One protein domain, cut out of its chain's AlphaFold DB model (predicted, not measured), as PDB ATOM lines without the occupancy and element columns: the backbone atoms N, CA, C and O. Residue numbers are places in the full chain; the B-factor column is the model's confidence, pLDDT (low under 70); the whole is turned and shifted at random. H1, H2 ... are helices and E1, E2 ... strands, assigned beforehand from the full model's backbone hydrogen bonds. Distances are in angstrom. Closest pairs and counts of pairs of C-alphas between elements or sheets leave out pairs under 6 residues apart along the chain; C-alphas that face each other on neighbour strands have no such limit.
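What this domain is: This is residues 4 to 34 and 268 to 367 of the 553 residues of an uncharacterized protein of Monascus purpureus (UniProt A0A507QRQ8). One strongly twisted sheet winds round into a small, loosely closed barrel of E2, E3, E5, E6, E4 and E7, with a gap between its edges E4 and E6, while E1 pairs on E2 outside this ring. The long helix H1 packs across the outside of the barrel, over E2 and E7; the short H2 and H3 only graze the sheet, and residues 20 to 25 stick out. The printed part has 131 residues, in the order H1 H2 E1 E2 E3 H3 E4 E5 E6 E7, and is of mixed class, with a branched sheet that is antiparallel but for the parallel pair E3 and E5. It is compact, with a radius of gyration of the C-alphas of 14.3 A and spans of 37 by 34 by 29 A.

Where its parts are: H1 is residues 4 to 20, 24.0 A long, and begins at C-alpha 4 (89.331, 128.485, 292.062). H2 is residues 25 to 28 and E1 residues 31 to 34. E2, residues 268 to 278, is 28.5 A long, starts at C-alpha 268 (90.207, 116.685, 291.178) and bends by 59 degrees at residue 275. E3 is residues 285 to 290, 16.0 A; H3 is residues 300 to 303 and E4 residues 311 to 313. E5, residues 325 to 333, is 22.6 A long; E6, residues 342 to 351, is 21.2 A long and bends by 73 degrees at residue 345. E7, residues 358 to 362, 13.0 A, ends at C-alpha 362 (93.384, 120.057, 296.131).

How they stand to each other: H1 is on the sheet at a height of 8.7 A, over E2 and only just over E7, on which 3 of its C-alphas fall; it runs slantwise to the strands, at 39 degrees to E2 on the local plane. The closest C-alphas of H1 and E2 are those of Leu 11 and Gly 271, 6.8 A apart. H1 and H2 only just touch, only at the corner, with 3 pairs of C-alphas within 8 A, the closest Leu 18 and His 27 at 5.3 A. E1 and E3 lie on one side of E2, with N 33 to O 269 at 2.8 A and N 275 to O 289 at 2.8 A. E7 lies on the other side, with N 270 to O 361 at 2.8 A. E2 and E3 form a hairpin, as do E5 and E6, where N 330 and O 347 are 2.8 A apart. E3 and E5 are parallel, with N 288 to O 331 at 2.8 A; E4 and E7 are antiparallel, with N 313 to O 358 at 2.8 A. The closest C-alphas of the edge strands E4 and E6 are those of Thr 311 and Met 349, 7.5 A apart. Every O i to N i+4 pair of H1 is within hydrogen-bond range; H2 and H3 are too short for one.

The domain as a whole: The farthest C-alphas, of Ala 34 and Gly 282, are 41.1 A apart. Residues 35 to 267 are not printed, and C-alphas 34 and 268 across the cut are 4.7 A apart. The link from E4 to E5 is long, 11 residues. The mean pLDDT of the printed part is 83.4; it is under 70 at residue 4, residues 21 to 27, residue 282, residues 315 to 322 and residues 365 to 367.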
ATOM      1  N   ASP A   4      89.367 128.777 290.624       68.12
ATOM      2  CA  ASP A   4      89.331 128.485 292.062       68.12
ATOM      3  C   ASP A   4      88.069 129.011 292.741       68.12
ATOM      4  O   ASP A   4      87.443 128.295 293.512       68.12
ATOM      5  N   THR A   5      87.612 130.213 292.379       75.00
ATOM      6  CA  THR A   5      86.378 130.788 292.934       75.00
ATOM      7  C   THR A   5      85.149 129.960 292.561       75.00
ATOM      8  O   THR A   5      84.216 129.844 293.354       75.00
ATOM      9  N   VAL A   6      85.136 129.373 291.360       78.31
ATOM     10  CA  VAL A   6      84.035 128.515 290.899       78.31
ATOM     11  C   VAL A   6      84.069 127.172 291.622       78.31
ATOM     12  O   VAL A   6      83.022 126.716 292.074       78.31
ATOM     13  N   ILE A   7      85.248 126.563 291.775       84.38
ATOM     14  CA  ILE A   7      85.412 125.311 292.525       84.38
ATOM     15  C   ILE A   7      85.019 125.501 293.989       84.38
ATOM     16  O   ILE A   7      84.224 124.715 294.499       84.38
ATOM     17  N   ASP A   8      85.485 126.566 294.638       84.75
ATOM     18  CA  ASP A   8      85.132 126.870 296.026       84.75
ATOM     19  C   ASP A   8      83.620 127.106 296.177       84.75
ATOM     20  O   ASP A   8      83.001 126.585 297.102       84.75
ATOM     21  N   SER A   9      82.993 127.796 295.216       84.69
ATOM     22  CA  SER A   9      81.536 127.996 295.198       84.69
ATOM     23  C   SER A   9      80.765 126.687 294.983       84.69
ATOM     24  O   SER A   9      79.729 126.478 295.606       84.69
ATOM     25  N   LEU A  10      81.260 125.782 294.128       86.38
ATOM     26  CA  LEU A  10      80.658 124.461 293.904       86.38
ATOM     27  C   LEU A  10      80.786 123.557 295.130       86.38
ATOM     28  O   LEU A  10      79.840 122.838 295.455       86.38
ATOM     29  N   LEU A  11      81.939 123.590 295.808       86.88
ATOM     30  CA  LEU A  11      82.141 122.906 297.082       86.88
ATOM     31  C   LEU A  11      81.149 123.441 298.120       86.88
ATOM     32  O   LEU A  11      80.423 122.646 298.716       86.88
ATOM     33  N   ALA A  12      81.060 124.766 298.278       88.62
ATOM     34  CA  ALA A  12      80.151 125.413 299.220       88.62
ATOM     35  C   ALA A  12      78.674 125.093 298.929       88.62
ATOM     36  O   ALA A  12      77.956 124.675 299.833       88.62
ATOM     37  N   ASP A  13      78.229 125.193 297.673       88.19
ATOM     38  CA  ASP A  13      76.858 124.852 297.267       88.19
ATOM     39  C   ASP A  13      76.546 123.361 297.485       88.19
ATOM     40  O   ASP A  13      75.473 123.001 297.979       88.19
ATOM     41  N   ARG A  14      77.489 122.461 297.164       88.38
ATOM     42  CA  ARG A  14      77.312 121.027 297.427       88.38
ATOM     43  C   ARG A  14      77.195 120.759 298.924       88.38
ATOM     44  O   ARG A  14      76.293 120.027 299.322       88.38
ATOM     45  N   ILE A  15      78.059 121.365 299.733       88.62
ATOM     46  CA  ILE A  15      78.035 121.264 301.196       88.62
ATOM     47  C   ILE A  15      76.720 121.817 301.754       88.62
ATOM     48  O   ILE A  15      76.072 121.143 302.547       88.62
ATOM     49  N   GLN A  16      76.254 122.975 301.281       86.75
ATOM     50  CA  GLN A  16      74.974 123.556 301.692       86.75
ATOM     51  C   GLN A  16      73.800 122.621 301.369       86.75
ATOM     52  O   GLN A  16      72.919 122.412 302.203       86.75
ATOM     53  N   ARG A  17      73.796 121.996 300.184       84.69
ATOM     54  CA  ARG A  17      72.783 120.995 299.808       84.69
ATOM     55  C   ARG A  17      72.826 119.751 300.697       84.69
ATOM     56  O   ARG A  17      71.764 119.231 301.035       84.69
ATOM     57  N   LEU A  18      74.020 119.292 301.079       84.25
ATOM     58  CA  LEU A  18      74.186 118.187 302.028       84.25
ATOM     59  C   LEU A  18      73.667 118.578 303.423       84.25
ATOM     60  O   LEU A  18      72.900 117.820 304.012       84.25
ATOM     61  N   ASN A  19      73.994 119.779 303.908       81.19
ATOM     62  CA  ASN A  19      73.545 120.290 305.208       81.19
ATOM     63  C   ASN A  19      72.017 120.480 305.276       81.19
ATOM     64  O   ASN A  19      71.409 120.232 306.315       81.19
ATOM     65  N   ASN A  20      71.377 120.880 304.171       78.38
ATOM     66  CA  ASN A  20      69.922 121.074 304.092       78.38
ATOM     67  C   ASN A  20      69.124 119.758 304.082       78.38
ATOM     68  O   ASN A  20      67.914 119.770 304.313       78.38
ATOM     69  N   ASN A  21      69.777 118.622 303.820       69.44
ATOM     70  CA  ASN A  21      69.163 117.299 303.890       69.44
ATOM     71  C   ASN A  21      70.048 116.327 304.691       69.44
ATOM     72  O   ASN A  21      70.600 115.379 304.129       69.44
ATOM     73  N   PRO A  22      70.159 116.512 306.021       65.31
ATOM     74  CA  PRO A  22      71.088 115.754 306.861       65.31
ATOM     75  C   PRO A  22      70.664 114.288 307.065       65.31
ATOM     76  O   PRO A  22      71.307 113.543 307.802       65.31
ATOM     77  N   ARG A  23      69.548 113.854 306.460       52.41
ATOM     78  CA  ARG A  23      68.994 112.504 306.597       52.41
ATOM     79  C   ARG A  23      69.350 111.671 305.375       52.41
ATOM     80  O   ARG A  23      68.596 111.580 304.413       52.41
ATOM     81  N   GLY A  24      70.507 111.037 305.442       60.31
ATOM     82  CA  GLY A  24      70.995 110.130 304.417       60.31
ATOM     83  C   GLY A  24      72.495 110.029 304.546       60.31
ATOM     84  O   GLY A  24      73.153 111.021 304.849       60.31
ATOM     85  N   VAL A  25      73.048 108.837 304.341       59.50
ATOM     86  CA  VAL A  25      74.464 108.665 304.657       59.50
ATOM     87  C   VAL A  25      75.369 109.475 303.708       59.50
ATOM     88  O   VAL A  25      76.463 109.882 304.083       59.50
ATOM     89  N   GLU A  26      74.830 109.876 302.548       64.12
ATOM     90  CA  GLU A  26      75.393 110.880 301.629       64.12
ATOM     91  C   GLU A  26      76.003 112.117 302.299       64.12
ATOM     92  O   GLU A  26      76.960 112.683 301.778       64.12
ATOM     93  N   HIS A  27      75.445 112.545 303.433       69.81
ATOM     94  CA  HIS A  27      75.894 113.703 304.201       69.81
ATOM     95  C   HIS A  27      77.292 113.540 304.819       69.81
ATOM     96  O   HIS A  27      77.951 114.540 305.114       69.81
ATOM     97  N   ASP A  28      77.750 112.305 305.021       75.94
ATOM     98  CA  ASP A  28      79.019 112.008 305.688       75.94
ATOM     99  C   ASP A  28      80.103 111.559 304.720       75.94
ATOM    100  O   ASP A  28      81.149 111.089 305.148       75.94
ATOM    101  N   LEU A  29      79.902 111.747 303.420       83.44
ATOM    102  CA  LEU A  29      80.851 111.311 302.412       83.44
ATOM    103  C   LEU A  29      81.829 112.333 301.904       83.44
ATOM    104  O   LEU A  29      81.459 113.495 301.740       83.44
ATOM    105  N   PRO A  30      83.024 111.891 301.494       89.69
ATOM    106  CA  PRO A  30      83.820 112.716 300.630       89.69
ATOM    107  C   PRO A  30      83.169 112.859 299.250       89.69
ATOM    108  O   PRO A  30      82.400 112.015 298.786       89.69
ATOM    109  N   PHE A  31      83.529 113.919 298.542       88.56
ATOM    110  CA  PHE A  31      83.180 114.057 297.135       88.56
ATOM    111  C   PHE A  31      84.289 114.767 296.370       88.56
ATOM    112  O   PHE A  31      85.044 115.560 296.929       88.56
ATOM    113  N   LEU A  32      84.371 114.480 295.070       88.44
ATOM    114  CA  LEU A  32      85.353 115.059 294.160       88.44
ATOM    115  C   LEU A  32      84.668 116.007 293.174       88.44
ATOM    116  O   LEU A  32      83.634 115.679 292.585       88.44
ATOM    117  N   VAL A  33      85.280 117.162 292.949       87.94
ATOM    118  CA  VAL A  33      84.920 118.116 291.899       87.94
ATOM    119  C   VAL A  33      85.996 118.052 290.824       87.94
ATOM    120  O   VAL A  33      87.171 118.281 291.103       87.94
ATOM    121  N   ALA A  34      85.593 117.698 289.605       87.06
ATOM    122  CA  ALA A  34      86.480 117.664 288.448       87.06
ATOM    123  C   ALA A  34      86.639 119.065 287.838       87.06
ATOM    124  O   ALA A  34      85.634 119.690 287.495       87.06
ATOM    125  N   TYR A 268      91.175 116.781 290.094       91.75
ATOM    126  CA  TYR A 268      90.207 116.685 291.178       91.75
ATOM    127  C   TYR A 268      90.582 117.548 292.379       91.75
ATOM    128  O   TYR A 268      91.722 117.528 292.851       91.75
ATOM    129  N   THR A 269      89.568 118.223 292.908       91.25
ATOM    130  CA  THR A 269      89.555 118.799 294.254       91.25
ATOM    131  C   THR A 269      88.532 118.038 295.081       91.25
ATOM    132  O   THR A 269      87.418 117.792 294.621       91.25
ATOM    133  N   MET A 270      88.900 117.654 296.293       92.69
ATOM    134  CA  MET A 270      88.071 116.878 297.202       92.69
ATOM    135  C   MET A 270      87.536 117.743 298.333       92.69
ATOM    136  O   MET A 270      88.265 118.566 298.886       92.69
ATOM    137  N   GLY A 271      86.278 117.524 298.703       93.88
ATOM    138  CA  GLY A 271      85.743 117.921 299.999       93.88
ATOM    139  C   GLY A 271      85.673 116.698 300.905       93.88
ATOM    140  O   GLY A 271      84.966 115.749 300.574       93.88
ATOM    141  N   CYS A 272      86.377 116.729 302.034       94.38
ATOM    142  CA  CYS A 272      86.312 115.715 303.088       94.38
ATOM    143  C   CYS A 272      85.697 116.311 304.344       94.38
ATOM    144  O   CYS A 272      85.998 117.441 304.716       94.38
ATOM    145  N   LYS A 273      84.878 115.542 305.041       94.12
ATOM    146  CA  LYS A 273      84.254 115.968 306.286       94.12
ATOM    147  C   LYS A 273      85.085 115.527 307.476       94.12
ATOM    148  O   LYS A 273      85.555 114.391 307.510       94.12
ATOM    149  N   VAL A 274      85.201 116.391 308.475       94.81
ATOM    150  CA  VAL A 274      85.729 116.061 309.799       94.81
ATOM    151  C   VAL A 274      84.645 115.307 310.558       94.81
ATOM    152  O   VAL A 274      83.711 115.904 311.091       94.81
ATOM    153  N   ILE A 275      84.747 113.983 310.601       93.44
ATOM    154  CA  ILE A 275      83.768 113.130 311.287       93.44
ATOM    155  C   ILE A 275      83.982 113.113 312.798       93.44
ATOM    156  O   ILE A 275      83.033 112.944 313.560       93.44
ATOM    157  N   SER A 276      85.220 113.315 313.249       93.56
ATOM    158  CA  SER A 276      85.545 113.377 314.668       93.56
ATOM    159  C   SER A 276      86.770 114.244 314.912       93.56
ATOM    160  O   SER A 276      87.640 114.396 314.052       93.56
ATOM    161  N   ARG A 277      86.849 114.795 316.122       93.38
ATOM    162  CA  ARG A 277      88.024 115.499 316.625       93.38
ATOM    163  C   ARG A 277      88.364 115.001 318.019       93.38
ATOM    164  O   ARG A 277      87.499 114.909 318.886       93.38
ATOM    165  N   ARG A 278      89.652 114.774 318.264       91.88
ATOM    166  CA  ARG A 278      90.190 114.509 319.599       91.88
ATOM    167  C   ARG A 278      91.007 115.709 320.063       91.88
ATOM    168  O   ARG A 278      92.116 115.908 319.572       91.88
ATOM    169  N   LYS A 279      90.464 116.473 321.019       87.31
ATOM    170  CA  LYS A 279      91.238 117.470 321.771       87.31
ATOM    171  C   LYS A 279      92.219 116.743 322.687       87.31
ATOM    172  O   LYS A 279      91.797 115.903 323.488       87.31
ATOM    173  N   GLN A 280      93.513 117.013 322.561       80.75
ATOM    174  CA  GLN A 280      94.517 116.372 323.407       80.75
ATOM    175  C   GLN A 280      94.800 117.213 324.657       80.75
ATOM    176  O   GLN A 280      95.168 118.379 324.579       80.75
ATOM    177  N   ILE A 281      94.656 116.612 325.841       77.31
ATOM    178  CA  ILE A 281      94.963 117.290 327.107       77.31
ATOM    179  C   ILE A 281      96.481 117.271 327.320       77.31
ATOM    180  O   ILE A 281      97.084 116.203 327.407       77.31
ATOM    181  N   GLY A 282      97.098 118.452 327.419       69.88
ATOM    182  CA  GLY A 282      98.534 118.602 327.687       69.88
ATOM    183  C   GLY A 282      99.451 118.420 326.472       69.88
ATOM    184  O   GLY A 282     100.667 118.519 326.624       69.88
ATOM    185  N   GLN A 283      98.899 118.195 325.274       72.56
ATOM    186  CA  GLN A 283      99.645 118.245 324.013       72.56
ATOM    187  C   GLN A 283      99.241 119.472 323.194       72.56
ATOM    188  O   GLN A 283      98.176 120.044 323.400       72.56
ATOM    189  N   LYS A 284     100.114 119.891 322.273       74.50
ATOM    190  CA  LYS A 284      99.877 121.056 321.403       74.50
ATOM    191  C   LYS A 284      99.134 120.720 320.104       74.50
ATOM    192  O   LYS A 284      98.796 121.643 319.370       74.50
ATOM    193  N   THR A 285      98.925 119.437 319.812       86.75
ATOM    194  CA  THR A 285      98.399 118.970 318.525       86.75
ATOM    195  C   THR A 285      97.159 118.117 318.747       86.75
ATOM    196  O   THR A 285      97.228 117.047 319.351       86.75
ATOM    197  N   ASP A 286      96.027 118.582 318.232       93.62
ATOM    198  CA  ASP A 286      94.774 117.836 318.243       93.62
ATOM    199  C   ASP A 286      94.730 116.817 317.096       93.62
ATOM    200  O   ASP A 286      95.607 116.774 316.232       93.62
ATOM    201  N   MET A 287      93.714 115.958 317.067       95.25
ATOM    202  CA  MET A 287      93.540 114.985 315.980       95.25
ATOM    203  C   MET A 287      92.219 115.230 315.261       95.25
ATOM    204  O   MET A 287      91.182 115.317 315.921       95.25
ATOM    205  N   LEU A 288      92.257 115.308 313.934       96.81
ATOM    206  CA  LEU A 288      91.090 115.325 313.054       96.81
ATOM    207  C   LEU A 288      90.971 113.969 312.366       96.81
ATOM    208  O   LEU A 288      91.950 113.485 311.803       96.81
ATOM    209  N   TYR A 289      89.777 113.394 312.388       96.62
ATOM    210  CA  TYR A 289      89.444 112.166 311.674       96.62
ATOM    211  C   TYR A 289      88.500 112.533 310.542       96.62
ATOM    212  O   TYR A 289      87.479 113.191 310.774       96.62
ATOM    213  N   LEU A 290      88.873 112.163 309.325       96.75
ATOM    214  CA  LEU A 290      88.142 112.474 308.107       96.75
ATOM    215  C   LEU A 290      87.341 111.272 307.628       96.75
ATOM    216  O   LEU A 290      87.592 110.149 308.035       96.75
ATOM    217  N   ASN A 291      86.389 111.517 306.737       92.62
ATOM    218  CA  ASN A 291      85.588 110.488 306.071       92.62
ATOM    219  C   ASN A 291      86.260 109.837 304.847       92.62
ATOM    220  O   ASN A 291      85.602 109.079 304.139       92.62
ATOM    221  N   ASP A 292      87.541 110.116 304.597       93.94
ATOM    222  CA  ASP A 292      88.383 109.346 303.682       93.94
ATOM    223  C   ASP A 292      89.844 109.338 304.151       93.94
ATOM    224  O   ASP A 292      90.232 110.198 304.941       93.94
ATOM    225  N   GLY A 293      90.628 108.356 303.701       89.81
ATOM    226  CA  GLY A 293      91.947 108.023 304.250       89.81
ATOM    227  C   GLY A 293      92.952 107.502 303.224       89.81
ATOM    228  O   GLY A 293      92.712 107.528 302.015       89.81
ATOM    229  N   ILE A 294      94.091 106.989 303.699       85.00
ATOM    230  CA  ILE A 294      95.176 106.436 302.860       85.00
ATOM    231  C   ILE A 294      94.723 105.232 302.033       85.00
ATOM    232  O   ILE A 294      95.294 104.922 300.996       85.00
ATOM    233  N   TYR A 295      93.704 104.514 302.491       79.62
ATOM    234  CA  TYR A 295      93.147 103.412 301.725       79.62
ATOM    235  C   TYR A 295      92.152 103.902 300.668       79.62
ATOM    236  O   TYR A 295      91.699 103.134 299.823       79.62
ATOM    237  N   GLY A 296      91.799 105.179 300.735       84.38
ATOM    238  CA  GLY A 296      90.971 105.893 299.795       84.38
ATOM    239  C   GLY A 296      91.767 106.714 298.793       84.38
ATOM    240  O   GLY A 296      92.793 106.286 298.257       84.38
ATOM    241  N   CYS A 297      91.312 107.946 298.581       86.94
ATOM    242  CA  CYS A 297      91.939 108.891 297.667       86.94
ATOM    243  C   CYS A 297      93.309 109.407 298.155       86.94
ATOM    244  O   CYS A 297      94.022 110.027 297.367       86.94
ATOM    245  N   PHE A 298      93.711 109.147 299.408       89.56
ATOM    246  CA  PHE A 298      94.987 109.613 299.980       89.56
ATOM    247  C   PHE A 298      96.122 108.580 299.930       89.56
ATOM    248  O   PHE A 298      97.153 108.769 300.572       89.56
ATOM    249  N   MET A 299      95.989 107.493 299.166       85.38
ATOM    250  CA  MET A 299      97.002 106.426 299.096       85.38
ATOM    251  C   MET A 299      98.414 106.911 298.743       85.38
ATOM    252  O   MET A 299      99.409 106.377 299.247       85.38
ATOM    253  N   ASN A 300      98.523 107.968 297.937       82.25
ATOM    254  CA  ASN A 300      99.821 108.529 297.561       82.25
ATOM    255  C   ASN A 300     100.548 109.212 298.729       82.25
ATOM    256  O   ASN A 300     101.758 109.409 298.630       82.25
ATOM    257  N   ALA A 301      99.874 109.485 299.855       82.88
ATOM    258  CA  ALA A 301     100.527 109.949 301.082       82.88
ATOM    259  C   ALA A 301     101.560 108.931 301.590       82.88
ATOM    260  O   ALA A 301     102.587 109.316 302.139       82.88
ATOM    261  N   ILE A 302     101.319 107.634 301.356       77.38
ATOM    262  CA  ILE A 302     102.255 106.556 301.703       77.38
ATOM    263  C   ILE A 302     103.080 106.124 300.498       77.38
ATOM    264  O   ILE A 302     104.292 105.972 300.613       77.38
ATOM    265  N   LEU A 303     102.440 105.895 299.346       72.38
ATOM    266  CA  LEU A 303     103.136 105.306 298.197       72.38
ATOM    267  C   LEU A 303     104.162 106.249 297.567       72.38
ATOM    268  O   LEU A 303     105.161 105.787 297.021       72.38
ATOM    269  N   GLU A 304     103.908 107.555 297.628       76.44
ATOM    270  CA  GLU A 304     104.713 108.570 296.944       76.44
ATOM    271  C   GLU A 304     105.167 109.694 297.885       76.44
ATOM    272  O   GLU A 304     105.771 110.663 297.429       76.44
ATOM    273  N   ASN A 305     104.880 109.576 299.190       75.38
ATOM    274  CA  ASN A 305     105.069 110.634 300.187       75.38
ATOM    275  C   ASN A 305     104.421 111.971 299.773       75.38
ATOM    276  O   ASN A 305     104.955 113.046 300.059       75.38
ATOM    277  N   GLU A 306     103.287 111.917 299.066       80.56
ATOM    278  CA  GLU A 306     102.572 113.115 298.630       80.56
ATOM    279  C   GLU A 306     102.051 113.879 299.856       80.56
ATOM    280  O   GLU A 306     101.411 113.320 300.747       80.56
ATOM    281  N   PHE A 307     102.325 115.181 299.889       79.88
ATOM    282  CA  PHE A 307     101.852 116.050 300.956       79.88
ATOM    283  C   PHE A 307     100.487 116.645 300.606       79.88
ATOM    284  O   PHE A 307     100.352 117.393 299.633       79.88
ATOM    285  N   TYR A 308      99.493 116.367 301.446       85.62
ATOM    286  CA  TYR A 308      98.142 116.898 301.315       85.62
ATOM    287  C   TYR A 308      97.902 118.009 302.335       85.62
ATOM    288  O   TYR A 308      97.853 117.759 303.537       85.62
ATOM    289  N   ALA A 309      97.737 119.239 301.846       83.88
ATOM    290  CA  ALA A 309      97.447 120.402 302.673       83.88
ATOM    291  C   ALA A 309      95.923 120.593 302.810       83.88
ATOM    292  O   ALA A 309      95.281 120.994 301.834       83.88
ATOM    293  N   PRO A 310      95.321 120.316 303.979       91.88
ATOM    294  CA  PRO A 310      93.902 120.572 304.190       91.88
ATOM    295  C   PRO A 310      93.624 122.076 304.307       91.88
ATOM    296  O   PRO A 310      94.379 122.807 304.944       91.88
ATOM    297  N   THR A 311      92.502 122.537 303.758       90.69
ATOM    298  CA  THR A 311      91.993 123.904 303.970       90.69
ATOM    299  C   THR A 311      90.565 123.852 304.489       90.69
ATOM    300  O   THR A 311      89.721 123.203 303.881       90.69
ATOM    301  N   LEU A 312      90.261 124.539 305.589       91.88
ATOM    302  CA  LEU A 312      88.893 124.617 306.106       91.88
ATOM    303  C   LEU A 312      87.969 125.366 305.127       91.88
ATOM    304  O   LEU A 312      88.270 126.490 304.724       91.88
ATOM    305  N   ILE A 313      86.830 124.763 304.779       89.81
ATOM    306  CA  ILE A 313      85.760 125.403 304.005       89.81
ATOM    307  C   ILE A 313      84.807 126.078 304.994       89.81
ATOM    308  O   ILE A 313      84.077 125.395 305.711       89.81
ATOM    309  N   ARG A 314      84.817 127.415 305.039       79.38
ATOM    310  CA  ARG A 314      83.911 128.185 305.906       79.38
ATOM    311  C   ARG A 314      82.477 128.132 305.395       79.38
ATOM    312  O   ARG A 314      82.253 128.262 304.191       79.38
ATOM    313  N   GLN A 315      81.519 127.981 306.304       69.56
ATOM    314  CA  GLN A 315      80.094 127.996 305.979       69.56
ATOM    315  C   GLN A 315      79.477 129.307 306.476       69.56
ATOM    316  O   GLN A 315      79.774 129.763 307.573       69.56
ATOM    317  N   GLU A 316      78.592 129.926 305.690       60.56
ATOM    318  CA  GLU A 316      77.961 131.215 306.049       60.56
ATOM    319  C   GLU A 316      77.071 131.143 307.305       60.56
ATOM    320  O   GLU A 316      76.700 132.170 307.864       60.56
ATOM    321  N   THR A 317      76.723 129.935 307.756       59.09
ATOM    322  CA  THR A 317      75.921 129.681 308.960       59.09
ATOM    323  C   THR A 317      76.749 129.538 310.236       59.09
ATOM    324  O   THR A 317      76.168 129.277 311.289       59.09
ATOM    325  N   ASP A 318      78.078 129.643 310.163       56.31
ATOM    326  CA  ASP A 318      78.930 129.597 311.348       56.31
ATOM    327  C   ASP A 318      78.642 130.824 312.231       56.31
ATOM    328  O   ASP A 318      78.890 131.965 311.836       56.31
ATOM    329  N   ASP A 319      78.146 130.602 313.453       55.03
ATOM    330  CA  ASP A 319      78.234 131.605 314.515       55.03
ATOM    331  C   ASP A 319      79.720 131.700 314.909       55.03
ATOM    332  O   ASP A 319      80.209 131.025 315.819       55.03
ATOM    333  N   ASP A 320      80.480 132.480 314.127       57.16
ATOM    334  CA  ASP A 320      81.941 132.662 314.221       57.16
ATOM    335  C   ASP A 320      82.381 133.149 315.625       57.16
ATOM    336  O   ASP A 320      83.570 133.161 315.944       57.16
ATOM    337  N   SER A 321      81.422 133.517 316.485       58.34
ATOM    338  CA  SER A 321      81.616 133.906 317.882       58.34
ATOM    339  C   SER A 321      82.084 132.765 318.803       58.34
ATOM    340  O   SER A 321      82.696 133.045 319.835       58.34
ATOM    341  N   GLU A 322      81.875 131.494 318.431       68.00
ATOM    342  CA  GLU A 322      82.247 130.324 319.252       68.00
ATOM    343  C   GLU A 322      83.513 129.575 318.786       68.00
ATOM    344  O   GLU A 322      83.819 128.500 319.314       68.00
ATOM    345  N   ARG A 323      84.227 130.043 317.754       83.38
ATOM    346  CA  ARG A 323      85.467 129.395 317.275       83.38
ATOM    347  C   ARG A 323      86.688 130.136 317.799       83.38
ATOM    348  O   ARG A 323      86.824 131.343 317.610       83.38
ATOM    349  N   GLU A 324      87.622 129.406 318.403       83.94
ATOM    350  CA  GLU A 324      88.897 129.993 318.820       83.94
ATOM    351  C   GLU A 324      89.714 130.403 317.581       83.94
ATOM    352  O   GLU A 324      90.045 129.583 316.717       83.94
ATOM    353  N   ALA A 325      90.024 131.695 317.472       83.62
ATOM    354  CA  ALA A 325      90.875 132.236 316.418       83.62
ATOM    355  C   ALA A 325      92.363 132.033 316.750       83.62
ATOM    356  O   ALA A 325      92.756 132.052 317.916       83.62
ATOM    357  N   GLY A 326      93.202 131.899 315.721       83.06
ATOM    358  CA  GLY A 326      94.646 131.702 315.868       83.06
ATOM    359  C   GLY A 326      95.106 130.327 315.394       83.06
ATOM    360  O   GLY A 326      94.297 129.469 315.037       83.06
ATOM    361  N   GLU A 327      96.425 130.125 315.352       88.56
ATOM    362  CA  GLU A 327      97.005 128.880 314.845       88.56
ATOM    363  C   GLU A 327      96.611 127.681 315.719       88.56
ATOM    364  O   GLU A 327      96.929 127.629 316.905       88.56
ATOM    365  N   HIS A 328      95.964 126.695 315.102       91.38
ATOM    366  CA  HIS A 328      95.650 125.401 315.700       91.38
ATOM    367  C   HIS A 328      96.324 124.293 314.903       91.38
ATOM    368  O   HIS A 328      96.200 124.250 313.678       91.38
ATOM    369  N   ARG A 329      97.014 123.382 315.589       93.56
ATOM    370  CA  ARG A 329      97.732 122.275 314.949       93.56
ATOM    371  C   ARG A 329      96.977 120.970 315.102       93.56
ATOM    372  O   ARG A 329      96.510 120.635 316.190       93.56
ATOM    373  N   TYR A 330      96.925 120.218 314.013       95.06
ATOM    374  CA  TYR A 330      96.239 118.942 313.925       95.06
ATOM    375  C   TYR A 330      97.127 117.877 313.299       95.06
ATOM    376  O   TYR A 330      97.880 118.140 312.369       95.06
ATOM    377  N   SER A 331      96.971 116.646 313.761       94.56
ATOM    378  CA  SER A 331      97.238 115.470 312.938       94.56
ATOM    379  C   SER A 331      95.932 115.060 312.255       94.56
ATOM    380  O   SER A 331      94.866 115.122 312.866       94.56
ATOM    381  N   VAL A 332      96.003 114.695 310.981       96.19
ATOM    382  CA  VAL A 332      94.859 114.400 310.115       96.19
ATOM    383  C   VAL A 332      94.888 112.926 309.743       96.19
ATOM    384  O   VAL A 332      95.883 112.430 309.209       96.19
ATOM    385  N   TRP A 333      93.790 112.244 310.030       96.31
ATOM    386  CA  TRP A 333      93.652 110.794 309.958       96.31
ATOM    387  C   TRP A 333      92.462 110.424 309.084       96.31
ATOM    388  O   TRP A 333      91.497 111.190 309.003       96.31
ATOM    389  N   GLY A 334      92.537 109.267 308.438       95.00
ATOM    390  CA  GLY A 334      91.399 108.690 307.739       95.00
ATOM    391  C   GLY A 334      90.429 107.954 308.673       95.00
ATOM    392  O   GLY A 334      90.632 107.924 309.892       95.00
ATOM    393  N   PRO A 335      89.355 107.378 308.108       90.88
ATOM    394  CA  PRO A 335      88.291 106.693 308.828       90.88
ATOM    395  C   PRO A 335      88.566 105.189 308.921       90.88
ATOM    396  O   PRO A 335      87.671 104.391 308.665       90.88
ATOM    397  N   SER A 336      89.795 104.732 309.112       84.25
ATOM    398  CA  SER A 336      90.013 103.313 309.395       84.25
ATOM    399  C   SER A 336      90.572 103.127 310.787       84.25
ATOM    400  O   SER A 336      91.218 104.003 311.361       84.25
ATOM    401  N   CYS A 337      90.363 101.930 311.326       76.50
ATOM    402  CA  CYS A 337      90.917 101.562 312.622       76.50
ATOM    403  C   CYS A 337      92.431 101.272 312.561       76.50
ATOM    404  O   CYS A 337      93.012 100.876 313.574       76.50
ATOM    405  N   ASP A 338      93.072 101.419 311.395       74.88
ATOM    406  CA  ASP A 338      94.508 101.209 311.223       74.88
ATOM    407  C   ASP A 338      95.288 102.474 311.613       74.88
ATOM    408  O   ASP A 338      95.081 103.558 311.070       74.88
ATOM    409  N   GLY A 339      96.245 102.337 312.534       82.75
ATOM    410  CA  GLY A 339      97.126 103.433 312.942       82.75
ATOM    411  C   GLY A 339      98.071 103.928 311.840       82.75
ATOM    412  O   GLY A 339      98.755 104.932 312.039       82.75
ATOM    413  N   LEU A 340      98.141 103.244 310.694       87.88
ATOM    414  CA  LEU A 340      98.823 103.740 309.500       87.88
ATOM    415  C   LEU A 340      98.008 104.787 308.740       87.88
ATOM    416  O   LEU A 340      98.619 105.540 307.986       87.88
ATOM    417  N   ASP A 341      96.688 104.874 308.955       88.69
ATOM    418  CA  ASP A 341      95.763 105.779 308.256       88.69
ATOM    419  C   ASP A 341      95.889 107.238 308.709       88.69
ATOM    420  O   ASP A 341      94.966 107.884 309.203       88.69
ATOM    421  N   CYS A 342      97.101 107.754 308.555       91.56
ATOM    422  CA  CYS A 342      97.503 109.112 308.842       91.56
ATOM    423  C   CYS A 342      97.810 109.812 307.519       91.56
ATOM    424  O   CYS A 342      98.798 109.499 306.855       91.56
ATOM    425  N   ILE A 343      96.969 110.777 307.152       92.25
ATOM    426  CA  ILE A 343      97.125 111.586 305.938       92.25
ATOM    427  C   ILE A 343      98.216 112.640 306.151       92.25
ATOM    428  O   ILE A 343      99.067 112.852 305.290       92.25
ATOM    429  N   ALA A 344      98.202 113.301 307.313       90.19
ATOM    430  CA  ALA A 344      99.189 114.308 307.679       90.19
ATOM    431  C   ALA A 344      99.460 114.263 309.185       90.19
ATOM    432  O   ALA A 344      98.546 114.354 309.999       90.19
ATOM    433  N   LYS A 345     100.730 114.178 309.581       89.62
ATOM    434  CA  LYS A 345     101.107 114.181 311.007       89.62
ATOM    435  C   LYS A 345     101.013 115.564 311.648       89.62
ATOM    436  O   LYS A 345     100.947 115.661 312.870       89.62
ATOM    437  N   ASP A 346     101.035 116.607 310.824       88.62
ATOM    438  CA  ASP A 346     101.066 117.995 311.254       88.62
ATOM    439  C   ASP A 346     100.456 118.902 310.179       88.62
ATOM    440  O   ASP A 346     100.950 118.974 309.054       88.62
ATOM    441  N   ALA A 347      99.366 119.570 310.534       89.94
ATOM    442  CA  ALA A 347      98.644 120.527 309.716       89.94
ATOM    443  C   ALA A 347      98.214 121.711 310.591       89.94
ATOM    444  O   ALA A 347      97.554 121.521 311.613       89.94
ATOM    445  N   SER A 348      98.564 122.929 310.181       90.25
ATOM    446  CA  SER A 348      98.144 124.162 310.855       90.25
ATOM    447  C   SER A 348      96.886 124.739 310.207       90.25
ATOM    448  O   SER A 348      96.798 124.841 308.986       90.25
ATOM    449  N   MET A 349      95.940 125.176 311.034       90.50
ATOM    450  CA  MET A 349      94.730 125.902 310.645       90.50
ATOM    451  C   MET A 349      94.704 127.269 311.320       90.50
ATOM    452  O   MET A 349      95.249 127.440 312.407       90.50
ATOM    453  N   THR A 350      94.051 128.249 310.699       89.06
ATOM    454  CA  THR A 350      93.970 129.633 311.212       89.06
ATOM    455  C   THR A 350      92.905 129.838 312.291       89.06
ATOM    456  O   THR A 350      92.818 130.918 312.881       89.06
ATOM    457  N   CYS A 351      92.087 128.820 312.537       89.00
ATOM    458  CA  CYS A 351      91.099 128.776 313.600       89.00
ATOM    459  C   CYS A 351      90.816 127.328 314.010       89.00
ATOM    460  O   CYS A 351      91.293 126.363 313.401       89.00
ATOM    461  N   GLU A 352      90.021 127.190 315.062       91.19
ATOM    462  CA  GLU A 352      89.525 125.913 315.535       91.19
ATOM    463  C   GLU A 352      88.669 125.187 314.477       91.19
ATOM    464  O   GLU A 352      87.658 125.710 313.995       91.19
ATOM    465  N   VAL A 353      89.042 123.937 314.183       92.50
ATOM    466  CA  VAL A 353      88.255 123.003 313.372       92.50
ATOM    467  C   VAL A 353      87.385 122.161 314.303       92.50
ATOM    468  O   VAL A 353      87.847 121.635 315.322       92.50
ATOM    469  N   LYS A 354      86.107 122.031 313.968       91.50
ATOM    470  CA  LYS A 354      85.084 121.308 314.726       91.50
ATOM    471  C   LYS A 354      84.641 120.065 313.948       91.50
ATOM    472  O   LYS A 354      84.800 119.971 312.734       91.50
ATOM    473  N   ALA A 355      84.103 119.076 314.659       91.50
ATOM    474  CA  ALA A 355      83.449 117.950 313.998       91.50
ATOM    475  C   ALA A 355      82.224 118.458 313.217       91.50
ATOM    476  O   ALA A 355      81.492 119.313 313.710       91.50
ATOM    477  N   GLY A 356      82.017 117.937 312.009       89.81
ATOM    478  CA  GLY A 356      81.022 118.421 311.051       89.81
ATOM    479  C   GLY A 356      81.576 119.402 310.014       89.81
ATOM    480  O   GLY A 356      80.961 119.553 308.956       89.81
ATOM    481  N   ASP A 357      82.744 120.000 310.266       92.38
ATOM    482  CA  ASP A 357      83.415 120.875 309.306       92.38
ATOM    483  C   ASP A 357      83.860 120.114 308.057       92.38
ATOM    484  O   ASP A 357      84.069 118.899 308.080       92.38
ATOM    485  N   TRP A 358      84.070 120.850 306.969       93.81
ATOM    486  CA  TRP A 358      84.604 120.306 305.727       93.81
ATOM    487  C   TRP A 358      85.986 120.874 305.434       93.81
ATOM    488  O   TRP A 358      86.214 122.080 305.506       93.81
ATOM    489  N   LEU A 359      86.904 119.992 305.066       94.75
ATOM    490  CA  LEU A 359      88.239 120.313 304.595       94.75
ATOM    491  C   LEU A 359      88.304 120.098 303.083       94.75
ATOM    492  O   LEU A 359      87.940 119.041 302.565       94.75
ATOM    493  N   LYS A 360      88.796 121.109 302.377       93.88
ATOM    494  CA  LYS A 360      89.187 121.043 300.977       93.88
ATOM    495  C   LYS A 360      90.583 120.442 300.872       93.88
ATOM    496  O   LYS A 360      91.504 120.904 301.547       93.88
ATOM    497  N   PHE A 361      90.738 119.488 299.964       92.44
ATOM    498  CA  PHE A 361      92.025 118.991 299.500       92.44
ATOM    499  C   PHE A 361      92.110 119.168 297.996       92.44
ATOM    500  O   PHE A 361      91.321 118.615 297.233       92.44
ATOM    501  N   GLU A 362      93.073 119.951 297.549       87.19
ATOM    502  CA  GLU A 362      93.384 120.057 296.131       87.19
ATOM    503  C   GLU A 362      94.312 118.903 295.734       87.19
ATOM    504  O   GLU A 362      95.013 118.347 296.577       87.19
ATOM    505  N   ASN A 363      94.373 118.586 294.441       83.94
ATOM    506  CA  ASN A 363      95.307 117.608 293.871       83.94
ATOM    507  C   ASN A 363      94.969 116.101 294.096       83.94
ATOM    508  O   ASN A 363      95.875 115.305 294.342       83.94
ATOM    509  N   MET A 364      93.693 115.685 293.992       82.12
ATOM    510  CA  MET A 364      93.155 114.408 294.532       82.12
ATOM    511  C   MET A 364      92.717 113.313 293.513       82.12
ATOM    512  O   MET A 364      91.566 112.888 293.527       82.12
ATOM    513  N   GLY A 365      93.554 112.801 292.604       58.25
ATOM    514  CA  GLY A 365      93.123 111.713 291.678       58.25
ATOM    515  C   GLY A 365      93.358 110.246 292.146       58.25
ATOM    516  O   GLY A 365      94.528 109.898 292.270       58.25
ATOM    517  N   GLY A 366      92.297 109.394 292.312       48.75
ATOM    518  CA  GLY A 366      92.288 107.895 292.550       48.75
ATOM    519  C   GLY A 366      90.955 107.249 293.118       48.75
ATOM    520  O   GLY A 366      90.111 108.023 293.557       48.75
ATOM    521  N   PHE A 367      90.734 105.891 293.118       45.22
ATOM    522  CA  PHE A 367      89.555 105.106 293.688       45.22
ATOM    523  C   PHE A 367      89.737 104.652 295.173       45.22
ATOM    524  O   PHE A 367      90.887 104.494 295.576       45.22
TER     525      PHE A 367